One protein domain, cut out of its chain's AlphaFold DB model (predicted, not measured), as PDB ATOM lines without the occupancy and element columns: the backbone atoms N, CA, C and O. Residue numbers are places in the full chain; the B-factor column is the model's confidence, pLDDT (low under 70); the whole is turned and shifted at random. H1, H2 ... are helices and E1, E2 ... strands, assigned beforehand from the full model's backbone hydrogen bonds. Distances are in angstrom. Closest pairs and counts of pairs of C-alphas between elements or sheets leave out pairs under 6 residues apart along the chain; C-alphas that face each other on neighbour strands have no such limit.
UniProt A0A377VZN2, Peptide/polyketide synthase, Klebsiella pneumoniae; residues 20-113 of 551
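This is residues 20 to 113 of the 551 residues of the protein "Peptide/polyketide synthase" of Klebsiella pneumoniae (UniProt A0A377VZN2). A small two-stranded parallel sheet, E1 beside E2, sits in the middle of a loose model, with H4 over one face and the longest helix, H5, over the other, mainly beside E2. H3 lies beyond H4, the free arm of residues 20 to 37 with H1 and H2 sticks out at one end, and the short H6 lies past H5 at the other. The printed part has 94 residues, with six named helices and two named strands in the order H1, H2, H3, E1, H4, E2, H5, H6; the class is mostly helix. The whole is loose, with a radius of gyration of the C-alphas of 16.2 A and spans of 40, 31 and 31 A.

E1, residues 52 to 54, and E2, residues 76 to 78, are parallel neighbours with 25 degrees between their directions. N 54 and O 77 are 2.8 A apart and N 77 and O 52 are 2.9 A apart, both within hydrogen-bond range. With H4, residues 60 to 66, between them in the chain, the strands make a strand-helix-strand unit, two parallel neighbour strands joined through a helix, and its crossover is right-handed. The closest C-alphas of H4 and E2 are those of Ser 62 and Thr 76, 5.8 A apart; for H4 and E1 they are those of Ser 62 and Glu 54, 6.6 A apart. The closest C-alphas of E2 and H5, residues 89 to 102, are those of Leu 77 and Thr 96, 6.3 A apart. H4 and H5 are apart. H3, residues 38 to 45, is close to but not clearly touching H4, with the C-alphas of Ala 42 and Ile 65 closest at 7.6 A, at a steep tilt of 58 degrees, the same way. H2, residues 25 to 33, is apart from H3. H1, residues 20 to 23, is close to but not clearly touching H2, with the C-alphas of Gln 21 and Tyr 27 closest at 5.9 A. H6, residues 109 to 112, is apart from H5. In H2, H3, H4 and H5 every O i to N i+4 pair is within hydrogen-bond range; H1 and H6 are too short for such a pair, and in each the one O i to N i+3 pair is out of range.

E1 begins at C-alpha 52, (321.384, 355.961, 194.708), and is 6.5 A long; E2 is 6.8 A. H5 runs 20.0 A from C-alpha 89, (321.649, 372.368, 202.904). H2 is 12.8 A long, H3 10.9 A and H4 9.9 A. H1, 5.3 A long, begins at C-alpha 20, (331.968, 337.511, 210.966), and H6, 4.9 A long, ends at C-alpha 112.

The two C-alphas farthest apart, those of Glu 20 and Ala 86, are 44.8 A apart. Without the free residues 20 to 37 the body spans 36 by 31 by 17 A. The printed part has no cut, and no link is long. The mean pLDDT of the printed part is 83.0; residues 67, 69 to 73 and 83 to 84 are under 70.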
ATOM      1  N   GLU A  20     330.606 337.798 210.516       91.56
ATOM      2  CA  GLU A  20     331.968 337.511 210.966       91.56
ATOM      3  C   GLU A  20     332.945 338.581 210.471       91.56
ATOM      4  O   GLU A  20     333.785 339.057 211.233       91.56
ATOM      5  N   GLN A  21     332.809 339.019 209.214       91.06
ATOM      6  CA  GLN A  21     333.620 340.105 208.659       91.06
ATOM      7  C   GLN A  21     333.325 341.437 209.356       91.06
ATOM      8  O   GLN A  21     334.248 342.125 209.783       91.06
ATOM      9  N   ALA A  22     332.047 341.784 209.533       90.38
ATOM     10  CA  ALA A  22     331.642 343.045 210.151       90.38
ATOM     11  C   ALA A  22     332.101 343.167 211.615       90.38
ATOM     12  O   ALA A  22     332.365 344.273 212.097       90.38
ATOM     13  N   THR A  23     332.213 342.041 212.325       93.19
ATOM     14  CA  THR A  23     332.644 342.005 213.729       93.19
ATOM     15  C   THR A  23     334.151 341.792 213.918       93.19
ATOM     16  O   THR A  23     334.639 341.966 215.040       93.19
ATOM     17  N   SER A  24     334.894 341.505 212.843       93.12
ATOM     18  CA  SER A  24     336.333 341.218 212.861       93.12
ATOM     19  C   SER A  24     337.198 342.486 212.807       93.12
ATOM     20  O   SER A  24     337.134 343.228 211.826       93.12
ATOM     21  N   PRO A  25     338.076 342.734 213.799       93.00
ATOM     22  CA  PRO A  25     339.042 343.834 213.744       93.00
ATOM     23  C   PRO A  25     339.981 343.769 212.532       93.00
ATOM     24  O   PRO A  25     340.288 344.805 211.942       93.00
ATOM     25  N   ASP A  26     340.393 342.565 212.124       92.50
ATOM     26  CA  ASP A  26     341.328 342.370 211.012       92.50
ATOM     27  C   ASP A  26     340.728 342.814 209.675       92.50
ATOM     28  O   ASP A  26     341.421 343.411 208.850       92.50
ATOM     29  N   TYR A  27     339.424 342.596 209.481       92.06
ATOM     30  CA  TYR A  27     338.711 343.077 208.298       92.06
ATOM     31  C   TYR A  27     338.760 344.610 208.201       92.06
ATOM     32  O   TYR A  27     339.059 345.157 207.141       92.06
ATOM     33  N   TRP A  28     338.538 345.324 209.309       93.00
ATOM     34  CA  TRP A  28     338.575 346.791 209.309       93.00
ATOM     35  C   TRP A  28     339.987 347.340 209.090       93.00
ATOM     36  O   TRP A  28     340.155 348.348 208.403       93.00
ATOM     37  N   VAL A  29     341.015 346.646 209.590       92.81
ATOM     38  CA  VAL A  29     342.414 346.966 209.265       92.81
ATOM     39  C   VAL A  29     342.679 346.783 207.769       92.81
ATOM     40  O   VAL A  29     343.311 347.639 207.151       92.81
ATOM     41  N   GLN A  30     342.177 345.706 207.161       90.38
ATOM     42  CA  GLN A  30     342.292 345.489 205.716       90.38
ATOM     43  C   GLN A  30     341.537 346.549 204.912       90.38
ATOM     44  O   GLN A  30     342.069 347.043 203.923       90.38
ATOM     45  N   GLN A  31     340.346 346.958 205.351       90.25
ATOM     46  CA  GLN A  31     339.548 347.980 204.675       90.25
ATOM     47  C   GLN A  31     340.260 349.331 204.576       90.25
ATOM     48  O   GLN A  31     340.132 350.010 203.565       90.25
ATOM     49  N   VAL A  32     341.015 349.724 205.602       90.06
ATOM     50  CA  VAL A  32     341.784 350.979 205.573       90.06
ATOM     51  C   VAL A  32     343.035 350.863 204.690       90.06
ATOM     52  O   VAL A  32     343.549 351.870 204.213       90.06
ATOM     53  N   ARG A  33     343.544 349.643 204.472       89.94
ATOM     54  CA  ARG A  33     344.822 349.394 203.784       89.94
ATOM     55  C   ARG A  33     344.687 349.000 202.317       89.94
ATOM     56  O   ARG A  33     345.645 349.180 201.569       89.94
ATOM     57  N   ASN A  34     343.550 348.439 201.925       88.31
ATOM     58  CA  ASN A  34     343.314 347.921 200.582       88.31
ATOM     59  C   ASN A  34     342.476 348.891 199.741       88.31
ATOM     60  O   ASN A  34     341.792 349.769 200.266       88.31
ATOM     61  N   ALA A  35     342.539 348.727 198.417       88.00
ATOM     62  CA  ALA A  35     341.755 349.525 197.481       88.00
ATOM     63  C   ALA A  35     340.245 349.301 197.669       88.00
ATOM     64  O   ALA A  35     339.805 348.198 197.991       88.00
ATOM     65  N   VAL A  36     339.461 350.355 197.427       89.94
ATOM     66  CA  VAL A  36     337.995 350.307 197.476       89.94
ATOM     67  C   VAL A  36     337.460 349.749 196.159       89.94
ATOM     68  O   VAL A  36     337.577 350.394 195.117       89.94
ATOM     69  N   LEU A  37     336.819 348.583 196.221       89.75
ATOM     70  CA  LEU A  37     336.148 347.924 195.095       89.75
ATOM     71  C   LEU A  37     334.754 348.528 194.843       89.75
ATOM     72  O   LEU A  37     333.720 347.888 195.044       89.75
ATOM     73  N   PHE A  38     334.722 349.817 194.487       87.19
ATOM     74  CA  PHE A  38     333.477 350.580 194.330       87.19
ATOM     75  C   PHE A  38     332.640 350.105 193.136       87.19
ATOM     76  O   PHE A  38     331.420 350.004 193.252       87.19
ATOM     77  N   SER A  39     333.282 349.806 192.002       86.12
ATOM     78  CA  SER A  39     332.581 349.398 190.777       86.12
ATOM     79  C   SER A  39     331.909 348.037 190.951       86.12
ATOM     80  O   SER A  39     330.723 347.876 190.670       86.12
ATOM     81  N   GLU A  40     332.640 347.078 191.522       87.38
ATOM     82  CA  GLU A  40     332.138 345.747 191.851       87.38
ATOM     83  C   GLU A  40     330.977 345.836 192.848       87.38
ATOM     84  O   GLU A  40     329.939 345.196 192.666       87.38
ATOM     85  N   GLY A  41     331.116 346.700 193.859       88.50
ATOM     86  CA  GLY A  41     330.069 346.922 194.846       88.50
ATOM     87  C   GLY A  41     328.801 347.563 194.279       88.50
ATOM     88  O   GLY A  41     327.693 347.155 194.635       88.50
ATOM     89  N   ALA A  42     328.939 348.529 193.370       85.94
ATOM     90  CA  ALA A  42     327.809 349.133 192.670       85.94
ATOM     91  C   ALA A  42     327.113 348.117 191.749       85.94
ATOM     92  O   ALA A  42     325.885 348.007 191.776       85.94
ATOM     93  N   ALA A  43     327.879 347.313 191.004       85.25
ATOM     94  CA  ALA A  43     327.348 346.254 190.147       85.25
ATOM     95  C   ALA A  43     326.539 345.214 190.944       85.25
ATOM     96  O   ALA A  43     325.476 344.778 190.499       85.25
ATOM     97  N   GLN A  44     326.981 344.869 192.159       87.88
ATOM     98  CA  GLN A  44     326.263 343.950 193.048       87.88
ATOM     99  C   GLN A  44     324.882 344.476 193.487       87.88
ATOM    100  O   GLN A  44     323.977 343.671 193.730       87.88
ATOM    101  N   LEU A  45     324.710 345.798 193.600       85.62
ATOM    102  CA  LEU A  45     323.435 346.435 193.960       85.62
ATOM    103  C   LEU A  45     322.482 346.541 192.761       85.62
ATOM    104  O   LEU A  45     321.271 346.421 192.921       85.62
ATOM    105  N   LEU A  46     323.034 346.689 191.559       77.31
ATOM    106  CA  LEU A  46     322.299 346.914 190.312       77.31
ATOM    107  C   LEU A  46     321.646 345.667 189.703       77.31
ATOM    108  O   LEU A  46     321.002 345.757 188.662       77.31
ATOM    109  N   VAL A  47     321.741 344.513 190.371       76.75
ATOM    110  CA  VAL A  47     320.956 343.309 190.033       76.75
ATOM    111  C   VAL A  47     319.442 343.588 190.088       76.75
ATOM    112  O   VAL A  47     318.649 342.876 189.477       76.75
ATOM    113  N   GLN A  48     319.038 344.649 190.789       76.81
ATOM    114  CA  GLN A  48     317.670 345.143 190.880       76.81
ATOM    115  C   GLN A  48     317.626 346.665 190.646       76.81
ATOM    116  O   GLN A  48     318.633 347.344 190.879       76.81
ATOM    117  N   PRO A  49     316.474 347.229 190.229       74.06
ATOM    118  CA  PRO A  49     316.299 348.676 190.119       74.06
ATOM    119  C   PRO A  49     316.657 349.361 191.441       74.06
ATOM    120  O   PRO A  49     316.062 349.062 192.476       74.06
ATOM    121  N   THR A  50     317.657 350.240 191.412       81.88
ATOM    122  CA  THR A  50     318.249 350.816 192.622       81.88
ATOM    123  C   THR A  50     318.411 352.319 192.459       81.88
ATOM    124  O   THR A  50     319.056 352.787 191.527       81.88
ATOM    125  N   LEU A  51     317.842 353.078 193.393       85.56
ATOM    126  CA  LEU A  51     318.050 354.515 193.512       85.56
ATOM    127  C   LEU A  51     319.265 354.783 194.404       85.56
ATOM    128  O   LEU A  51     319.321 354.302 195.539       85.56
ATOM    129  N   PHE A  52     320.212 355.587 193.922       88.56
ATOM    130  CA  PHE A  52     321.384 355.961 194.708       88.56
ATOM    131  C   PHE A  52     321.170 357.300 195.407       88.56
ATOM    132  O   PHE A  52     320.785 358.291 194.787       88.56
ATOM    133  N   ILE A  53     321.465 357.328 196.704       90.56
ATOM    134  CA  ILE A  53     321.453 358.544 197.514       90.56
ATOM    135  C   ILE A  53     322.861 358.742 198.074       90.56
ATOM    136  O   ILE A  53     323.348 357.915 198.845       90.56
ATOM    137  N   GLU A  54     323.520 359.830 197.686       90.38
ATOM    138  CA  GLU A  54     324.824 360.208 198.221       90.38
ATOM    139  C   GLU A  54     324.640 361.055 199.480       90.38
ATOM    140  O   GLU A  54     324.119 362.174 199.446       90.38
ATOM    141  N   CYS A  55     325.070 360.487 200.606       88.38
ATOM    142  CA  CYS A  55     325.028 361.128 201.912       88.38
ATOM    143  C   CYS A  55     326.363 361.808 202.216       88.38
ATOM    144  O   CYS A  55     327.282 361.172 202.726       88.38
ATOM    145  N   GLY A  56     326.466 363.102 201.922       82.44
ATOM    146  CA  GLY A  56     327.677 363.877 202.180       82.44
ATOM    147  C   GLY A  56     327.782 365.118 201.293       82.44
ATOM    148  O   GLY A  56     327.058 365.219 200.302       82.44
ATOM    149  N   PRO A  57     328.658 366.078 201.639       74.44
ATOM    150  CA  PRO A  57     328.903 367.240 200.796       74.44
ATOM    151  C   PRO A  57     329.654 366.812 199.530       74.44
ATOM    152  O   PRO A  57     330.729 366.219 199.612       74.44
ATOM    153  N   GLY A  58     329.116 367.139 198.355       73.25
ATOM    154  CA  GLY A  58     329.732 366.777 197.076       73.25
ATOM    155  C   GLY A  58     328.813 365.969 196.166       73.25
ATOM    156  O   GLY A  58     327.600 365.960 196.335       73.25
ATOM    157  N   ASN A  59     329.403 365.356 195.141       84.56
ATOM    158  CA  ASN A  59     328.717 364.448 194.217       84.56
ATOM    159  C   ASN A  59     329.668 363.380 193.645       84.56
ATOM    160  O   ASN A  59     329.456 362.895 192.534       84.56
ATOM    161  N   THR A  60     330.772 363.093 194.338       82.12
ATOM    162  CA  THR A  60     331.876 362.293 193.796       82.12
ATOM    163  C   THR A  60     331.429 360.865 193.514       82.12
ATOM    164  O   THR A  60     331.708 360.340 192.436       82.12
ATOM    165  N   LEU A  61     330.687 360.253 194.441       84.38
ATOM    166  CA  LEU A  61     330.198 358.886 194.257       84.38
ATOM    167  C   LEU A  61     329.124 358.842 193.167       84.38
ATOM    168  O   LEU A  61     329.138 357.950 192.323       84.38
ATOM    169  N   SER A  62     328.251 359.848 193.124       85.88
ATOM    170  CA  SER A  62     327.237 359.998 192.081       85.88
ATOM    171  C   SER A  62     327.862 360.134 190.694       85.88
ATOM    172  O   SER A  62     327.362 359.541 189.745       85.88
ATOM    173  N   THR A  63     328.977 360.860 190.567       82.06
ATOM    174  CA  THR A  63     329.725 360.972 189.308       82.06
ATOM    175  C   THR A  63     330.355 359.641 188.895       82.06
ATOM    176  O   THR A  63     330.356 359.330 187.708       82.06
ATOM    177  N   PHE A  64     330.831 358.816 189.833       82.50
ATOM    178  CA  PHE A  64     331.322 357.470 189.506       82.50
ATOM    179  C   PHE A  64     330.213 356.527 189.036       82.50
ATOM    180  O   PHE A  64     330.446 355.737 188.126       82.50
ATOM    181  N   ILE A  65     329.007 356.636 189.601       81.62
ATOM    182  CA  ILE A  65     327.836 355.888 189.120       81.62
ATOM    183  C   ILE A  65     327.436 356.353 187.712       81.62
ATOM    184  O   ILE A  65     327.266 355.528 186.818       81.62
ATOM    185  N   GLN A  66     327.351 357.668 187.487       78.62
ATOM    186  CA  GLN A  66     326.949 358.253 186.200       78.62
ATOM    187  C   GLN A  66     327.979 358.041 185.081       78.62
ATOM    188  O   GLN A  66     327.608 357.919 183.918       78.62
ATOM    189  N   GLY A  67     329.270 358.003 185.417       69.31
ATOM    190  CA  GLY A  67     330.362 357.817 184.459       69.31
ATOM    191  C   GLY A  67     330.591 356.366 184.026       69.31
ATOM    192  O   GLY A  67     331.479 356.112 183.216       69.31
ATOM    193  N   HIS A  68     329.837 355.405 184.564       70.44
ATOM    194  CA  HIS A  68     329.985 353.994 184.225       70.44
ATOM    195  C   HIS A  68     329.049 353.607 183.069       70.44
ATOM    196  O   HIS A  68     327.829 353.652 183.207       70.44
ATOM    197  N   ASN A  69     329.615 353.156 181.941       65.69
ATOM    198  CA  ASN A  69     328.887 352.901 180.684       65.69
ATOM    199  C   ASN A  69     327.693 351.939 180.786       65.69
ATOM    200  O   ASN A  69     326.803 351.980 179.946       65.69
ATOM    201  N   GLN A  70     327.673 351.044 181.771       64.19
ATOM    202  CA  GLN A  70     326.552 350.118 181.943       64.19
ATOM    203  C   GLN A  70     325.326 350.770 182.615       64.19
ATOM    204  O   GLN A  70     324.251 350.177 182.572       64.19
ATOM    205  N   TYR A  71     325.468 351.947 183.246       65.88
ATOM    206  CA  TYR A  71     324.511 352.438 184.249       65.88
ATOM    207  C   TYR A  71     324.348 353.975 184.307       65.88
ATOM    208  O   TYR A  71     323.852 354.484 185.313       65.88
ATOM    209  N   SER A  72     324.720 354.719 183.253       61.28
ATOM    210  CA  SER A  72     324.622 356.196 183.187       61.28
ATOM    211  C   SER A  72     323.211 356.751 183.414       61.28
ATOM    212  O   SER A  72     323.054 357.906 183.807       61.28
ATOM    213  N   ASP A  73     322.194 355.916 183.200       68.00
ATOM    214  CA  ASP A  73     320.781 356.291 183.284       68.00
ATOM    215  C   ASP A  73     320.194 356.126 184.700       68.00
ATOM    216  O   ASP A  73     319.025 356.439 184.933       68.00
ATOM    217  N   GLN A  74     320.980 355.627 185.666       74.12
ATOM    218  CA  GLN A  74     320.503 355.427 187.035       74.12
ATOM    219  C   GLN A  74     320.407 356.758 187.797       74.12
ATOM    220  O   GLN A  74     321.368 357.534 187.833       74.12
ATOM    221  N   PRO A  75     319.268 357.039 188.456       78.69
ATOM    222  CA  PRO A  75     319.093 358.277 189.196       78.69
ATOM    223  C   PRO A  75     319.998 358.311 190.432       78.69
ATOM    224  O   PRO A  75     320.007 357.391 191.254       78.69
ATOM    225  N   THR A  76     320.714 359.422 190.592       86.31
ATOM    226  CA  THR A  76     321.496 359.746 191.788       86.31
ATOM    227  C   THR A  76     320.918 361.004 192.439       86.31
ATOM    228  O   THR A  76     320.604 361.988 191.765       86.31
ATOM    229  N   LEU A  77     320.728 360.969 193.757       89.94
ATOM    230  CA  LEU A  77     320.241 362.098 194.548       89.94
ATOM    231  C   LEU A  77     321.271 362.470 195.614       89.94
ATOM    232  O   LEU A  77     321.881 361.599 196.227       89.94
ATOM    233  N   LEU A  78     321.444 363.765 195.855       90.00
ATOM    234  CA  LEU A  78     322.416 364.291 196.816       90.00
ATOM    235  C   LEU A  78     321.678 364.835 198.038       90.00
ATOM    236  O   LEU A  78     320.674 365.529 197.883       90.00
ATOM    237  N   THR A  79     322.159 364.570 199.249       87.62
ATOM    238  CA  THR A  79     321.496 365.081 200.465       87.62
ATOM    239  C   THR A  79     322.078 366.389 200.989       87.62
ATOM    240  O   THR A  79     321.401 367.071 201.752       87.62
ATOM    241  N   LEU A  80     323.294 366.754 200.575       84.75
ATOM    242  CA  LEU A  80     323.971 367.993 200.962       84.75
ATOM    243  C   LEU A  80     324.526 368.712 199.737       84.75
ATOM    244  O   LEU A  80     324.746 368.121 198.675       84.75
ATOM    245  N   ARG A  81     324.758 370.015 199.881       80.12
ATOM    246  CA  ARG A  81     325.261 370.847 198.790       80.12
ATOM    247  C   ARG A  81     326.769 370.683 198.580       80.12
ATOM    248  O   ARG A  81     327.510 370.223 199.449       80.12
ATOM    249  N   LYS A  82     327.258 371.149 197.428       76.31
ATOM    250  CA  LYS A  82     328.686 371.461 197.254       76.31
ATOM    251  C   LYS A  82     329.004 372.759 197.993       76.31
ATOM    252  O   LYS A  82     328.190 373.674 197.971       76.31
ATOM    253  N   ALA A  83     330.195 372.881 198.578       69.31
ATOM    254  CA  ALA A  83     330.578 374.042 199.396       69.31
ATOM    255  C   ALA A  83     330.400 375.417 198.704       69.31
ATOM    256  O   ALA A  83     330.233 376.426 199.382       69.31
ATOM    257  N   ASN A  84     330.408 375.460 197.368       66.94
ATOM    258  CA  ASN A  84     330.238 376.653 196.533       66.94
ATOM    259  C   ASN A  84     328.830 376.817 195.922       66.94
ATOM    260  O   ASN A  84     328.626 377.700 195.091       66.94
ATOM    261  N   ALA A  85     327.867 375.965 196.278       72.19
ATOM    262  CA  ALA A  85     326.504 376.053 195.770       72.19
ATOM    263  C   ALA A  85     325.705 377.151 196.496       72.19
ATOM    264  O   ALA A  85     325.785 377.289 197.719       72.19
ATOM    265  N   ALA A  86     324.904 377.899 195.730       73.94
ATOM    266  CA  ALA A  86     324.089 379.019 196.214       73.94
ATOM    267  C   ALA A  86     322.847 378.601 197.031       73.94
ATOM    268  O   ALA A  86     322.235 379.441 197.682       73.94
ATOM    269  N   ILE A  87     322.469 377.322 196.985       78.00
ATOM    270  CA  ILE A  87     321.332 376.749 197.722       78.00
ATOM    271  C   ILE A  87     321.835 376.275 199.088       78.00
ATOM    272  O   ILE A  87     322.932 375.724 199.153       78.00
ATOM    273  N   ASP A  88     321.071 376.466 200.164       83.00
ATOM    274  CA  ASP A  88     321.430 375.935 201.485       83.00
ATOM    275  C   ASP A  88     321.151 374.421 201.628       83.00
ATOM    276  O   ASP A  88     320.493 373.789 200.798       83.00
ATOM    277  N   ASP A  89     321.715 373.816 202.676       82.25
ATOM    278  CA  ASP A  89     321.649 372.368 202.904       82.25
ATOM    279  C   ASP A  89     320.231 371.870 203.233       82.25
ATOM    280  O   ASP A  89     319.871 370.747 202.877       82.25
ATOM    281  N   GLU A  90     319.400 372.709 203.853       83.00
ATOM    282  CA  GLU A  90     318.019 372.377 204.209       83.00
ATOM    283  C   GLU A  90     317.131 372.323 202.957       83.00
ATOM    284  O   GLU A  90     316.428 371.337 202.724       83.00
ATOM    285  N   HIS A  91     317.249 373.313 202.070       83.25
ATOM    286  CA  HIS A  91     316.590 373.318 200.766       83.25
ATOM    287  C   HIS A  91     317.045 372.152 199.881       83.25
ATOM    288  O   HIS A  91     316.220 371.557 199.179       83.25
ATOM    289  N   MET A  92     318.331 371.790 199.913       85.56
ATOM    290  CA  MET A  92     318.840 370.630 199.173       85.56
ATOM    291  C   MET A  92     318.212 369.326 199.681       85.56
ATOM    292  O   MET A  92     317.730 368.513 198.886       85.56
ATOM    293  N   LEU A  93     318.139 369.157 201.004       87.50
ATOM    294  CA  LEU A  93     317.511 368.001 201.631       87.50
ATOM    295  C   LEU A  93     316.013 367.921 201.305       87.50
ATOM    296  O   LEU A  93     315.533 366.858 200.906       87.50
ATOM    297  N   HIS A  94     315.279 369.034 201.394       87.75
ATOM    298  CA  HIS A  94     313.861 369.091 201.028       87.75
ATOM    299  C   HIS A  94     313.622 368.737 199.560       87.75
ATOM    300  O   HIS A  94     312.694 367.986 199.254       87.75
ATOM    301  N   ARG A  95     314.475 369.214 198.645       87.69
ATOM    302  CA  ARG A  95     314.388 368.870 197.221       87.69
ATOM    303  C   ARG A  95     314.612 367.378 196.984       87.69
ATOM    304  O   ARG A  95     313.896 366.780 196.184       87.69
ATOM    305  N   THR A  96     315.561 366.772 197.690       90.06
ATOM    306  CA  THR A  96     315.825 365.330 197.600       90.06
ATOM    307  C   THR A  96     314.678 364.501 198.167       90.06
ATOM    308  O   THR A  96     314.258 363.537 197.529       90.06
ATOM    309  N   LEU A  97     314.088 364.910 199.291       89.81
ATOM    310  CA  LEU A  97     312.882 364.273 199.831       89.81
ATOM    311  C   LEU A  97     311.685 364.420 198.880       89.81
ATOM    312  O   LEU A  97     310.976 363.450 198.636       89.81
ATOM    313  N   ALA A  98     311.489 365.584 198.260       86.12
ATOM    314  CA  ALA A  98     310.452 365.758 197.244       86.12
ATOM    315  C   ALA A  98     310.691 364.853 196.020       86.12
ATOM    316  O   ALA A  98     309.765 364.220 195.518       86.12
ATOM    317  N   ALA A  99     311.940 364.738 195.563       86.25
ATOM    318  CA  ALA A  99     312.319 363.876 194.447       86.25
ATOM    319  C   ALA A  99     312.122 362.377 194.746       86.25
ATOM    320  O   ALA A  99     311.797 361.619 193.829       86.25
ATOM    321  N   LEU A 100     312.315 361.959 196.000       87.19
ATOM    322  CA  LEU A 100     312.006 360.614 196.496       87.19
ATOM    323  C   LEU A 100     310.490 360.379 196.530       87.19
ATOM    324  O   LEU A 100     310.004 359.391 195.986       87.19
ATOM    325  N   TRP A 101     309.736 361.330 197.080       82.62
ATOM    326  CA  TRP A 101     308.277 361.263 197.173       82.62
ATOM    327  C   TRP A 101     307.596 361.151 195.803       82.62
ATOM    328  O   TRP A 101     306.736 360.300 195.604       82.62
ATOM    329  N   VAL A 102     308.019 361.960 194.823       82.06
ATOM    330  CA  VAL A 102     307.495 361.916 193.441       82.06
ATOM    331  C   VAL A 102     307.766 360.569 192.765       82.06
ATOM    332  O   VAL A 102     306.997 360.144 191.908       82.06
ATOM    333  N   ARG A 103     308.833 359.870 193.163       78.62
ATOM    334  CA  ARG A 103     309.153 358.520 192.674       78.62
ATOM    335  C   ARG A 103     308.357 357.415 193.377       78.62
ATOM    336  O   ARG A 103     308.513 356.255 193.017       78.62
ATOM    337  N   GLY A 104     307.496 357.766 194.332       80.19
ATOM    338  CA  GLY A 104     306.673 356.821 195.084       80.19
ATOM    339  C   GLY A 104     307.357 356.240 196.322       80.19
ATOM    340  O   GLY A 104     306.817 355.313 196.922       80.19
ATOM    341  N   GLU A 105     308.516 356.771 196.730       83.38
ATOM    342  CA  GLU A 105     309.180 356.338 197.962       83.38
ATOM    343  C   GLU A 105     308.388 356.794 199.193       83.38
ATOM    344  O   GLU A 105     307.966 357.949 199.304       83.38
ATOM    345  N   ASN A 106     308.201 355.886 200.153       81.25
ATOM    346  CA  ASN A 106     307.421 356.165 201.354       81.25
ATOM    347  C   ASN A 106     308.267 356.916 202.395       81.25
ATOM    348  O   ASN A 106     309.094 356.326 203.093       81.25
ATOM    349  N   ILE A 107     308.051 358.226 202.499       84.19
ATOM    350  CA  ILE A 107     308.763 359.091 203.443       84.19
ATOM    351  C   ILE A 107     307.963 359.222 204.738       84.19
ATOM    352  O   ILE A 107     306.822 359.684 204.747       84.19
ATOM    353  N   ASP A 108     308.596 358.878 205.861       84.12
ATOM    354  CA  ASP A 108     308.039 359.132 207.190       84.12
ATOM    355  C   ASP A 108     308.193 360.615 207.562       84.12
ATOM    356  O   ASP A 108     309.119 361.035 208.264       84.12
ATOM    357  N   TRP A 109     307.249 361.423 207.083       81.62
ATOM    358  CA  TRP A 109     307.187 362.855 207.371       81.62
ATOM    359  C   TRP A 109     307.000 363.163 208.855       81.62
ATOM    360  O   TRP A 109     307.419 364.226 209.313       81.62
ATOM    361  N   ARG A 110     306.403 362.244 209.631       78.56
ATOM    362  CA  ARG A 110     306.267 362.429 211.081       78.56
ATOM    363  C   ARG A 110     307.628 362.373 211.741       78.56
ATOM    364  O   ARG A 110     307.889 363.198 212.605       78.56
ATOM    365  N   ARG A 111     308.486 361.433 211.328       80.44
ATOM    366  CA  ARG A 111     309.865 361.324 211.817       80.44
ATOM    367  C   ARG A 111     310.737 362.490 211.368       80.44
ATOM    368  O   ARG A 111     311.507 363.001 212.174       80.44
ATOM    369  N   PHE A 112     310.599 362.920 210.115       78.62
ATOM    370  CA  PHE A 112     311.351 364.056 209.580       78.62
ATOM    371  C   PHE A 112     311.026 365.368 210.315       78.62
ATOM    372  O   PHE A 112     311.932 366.106 210.686       78.62
ATOM    373  N   ASN A 113     309.749 365.613 210.621       76.00
ATOM    374  CA  ASN A 113     309.295 366.843 211.276       76.00
ATOM    375  C   ASN A 113     309.303 366.783 212.818       76.00
ATOM    376  O   ASN A 113     308.747 367.677 213.450       76.00
TER     377      ASN A 113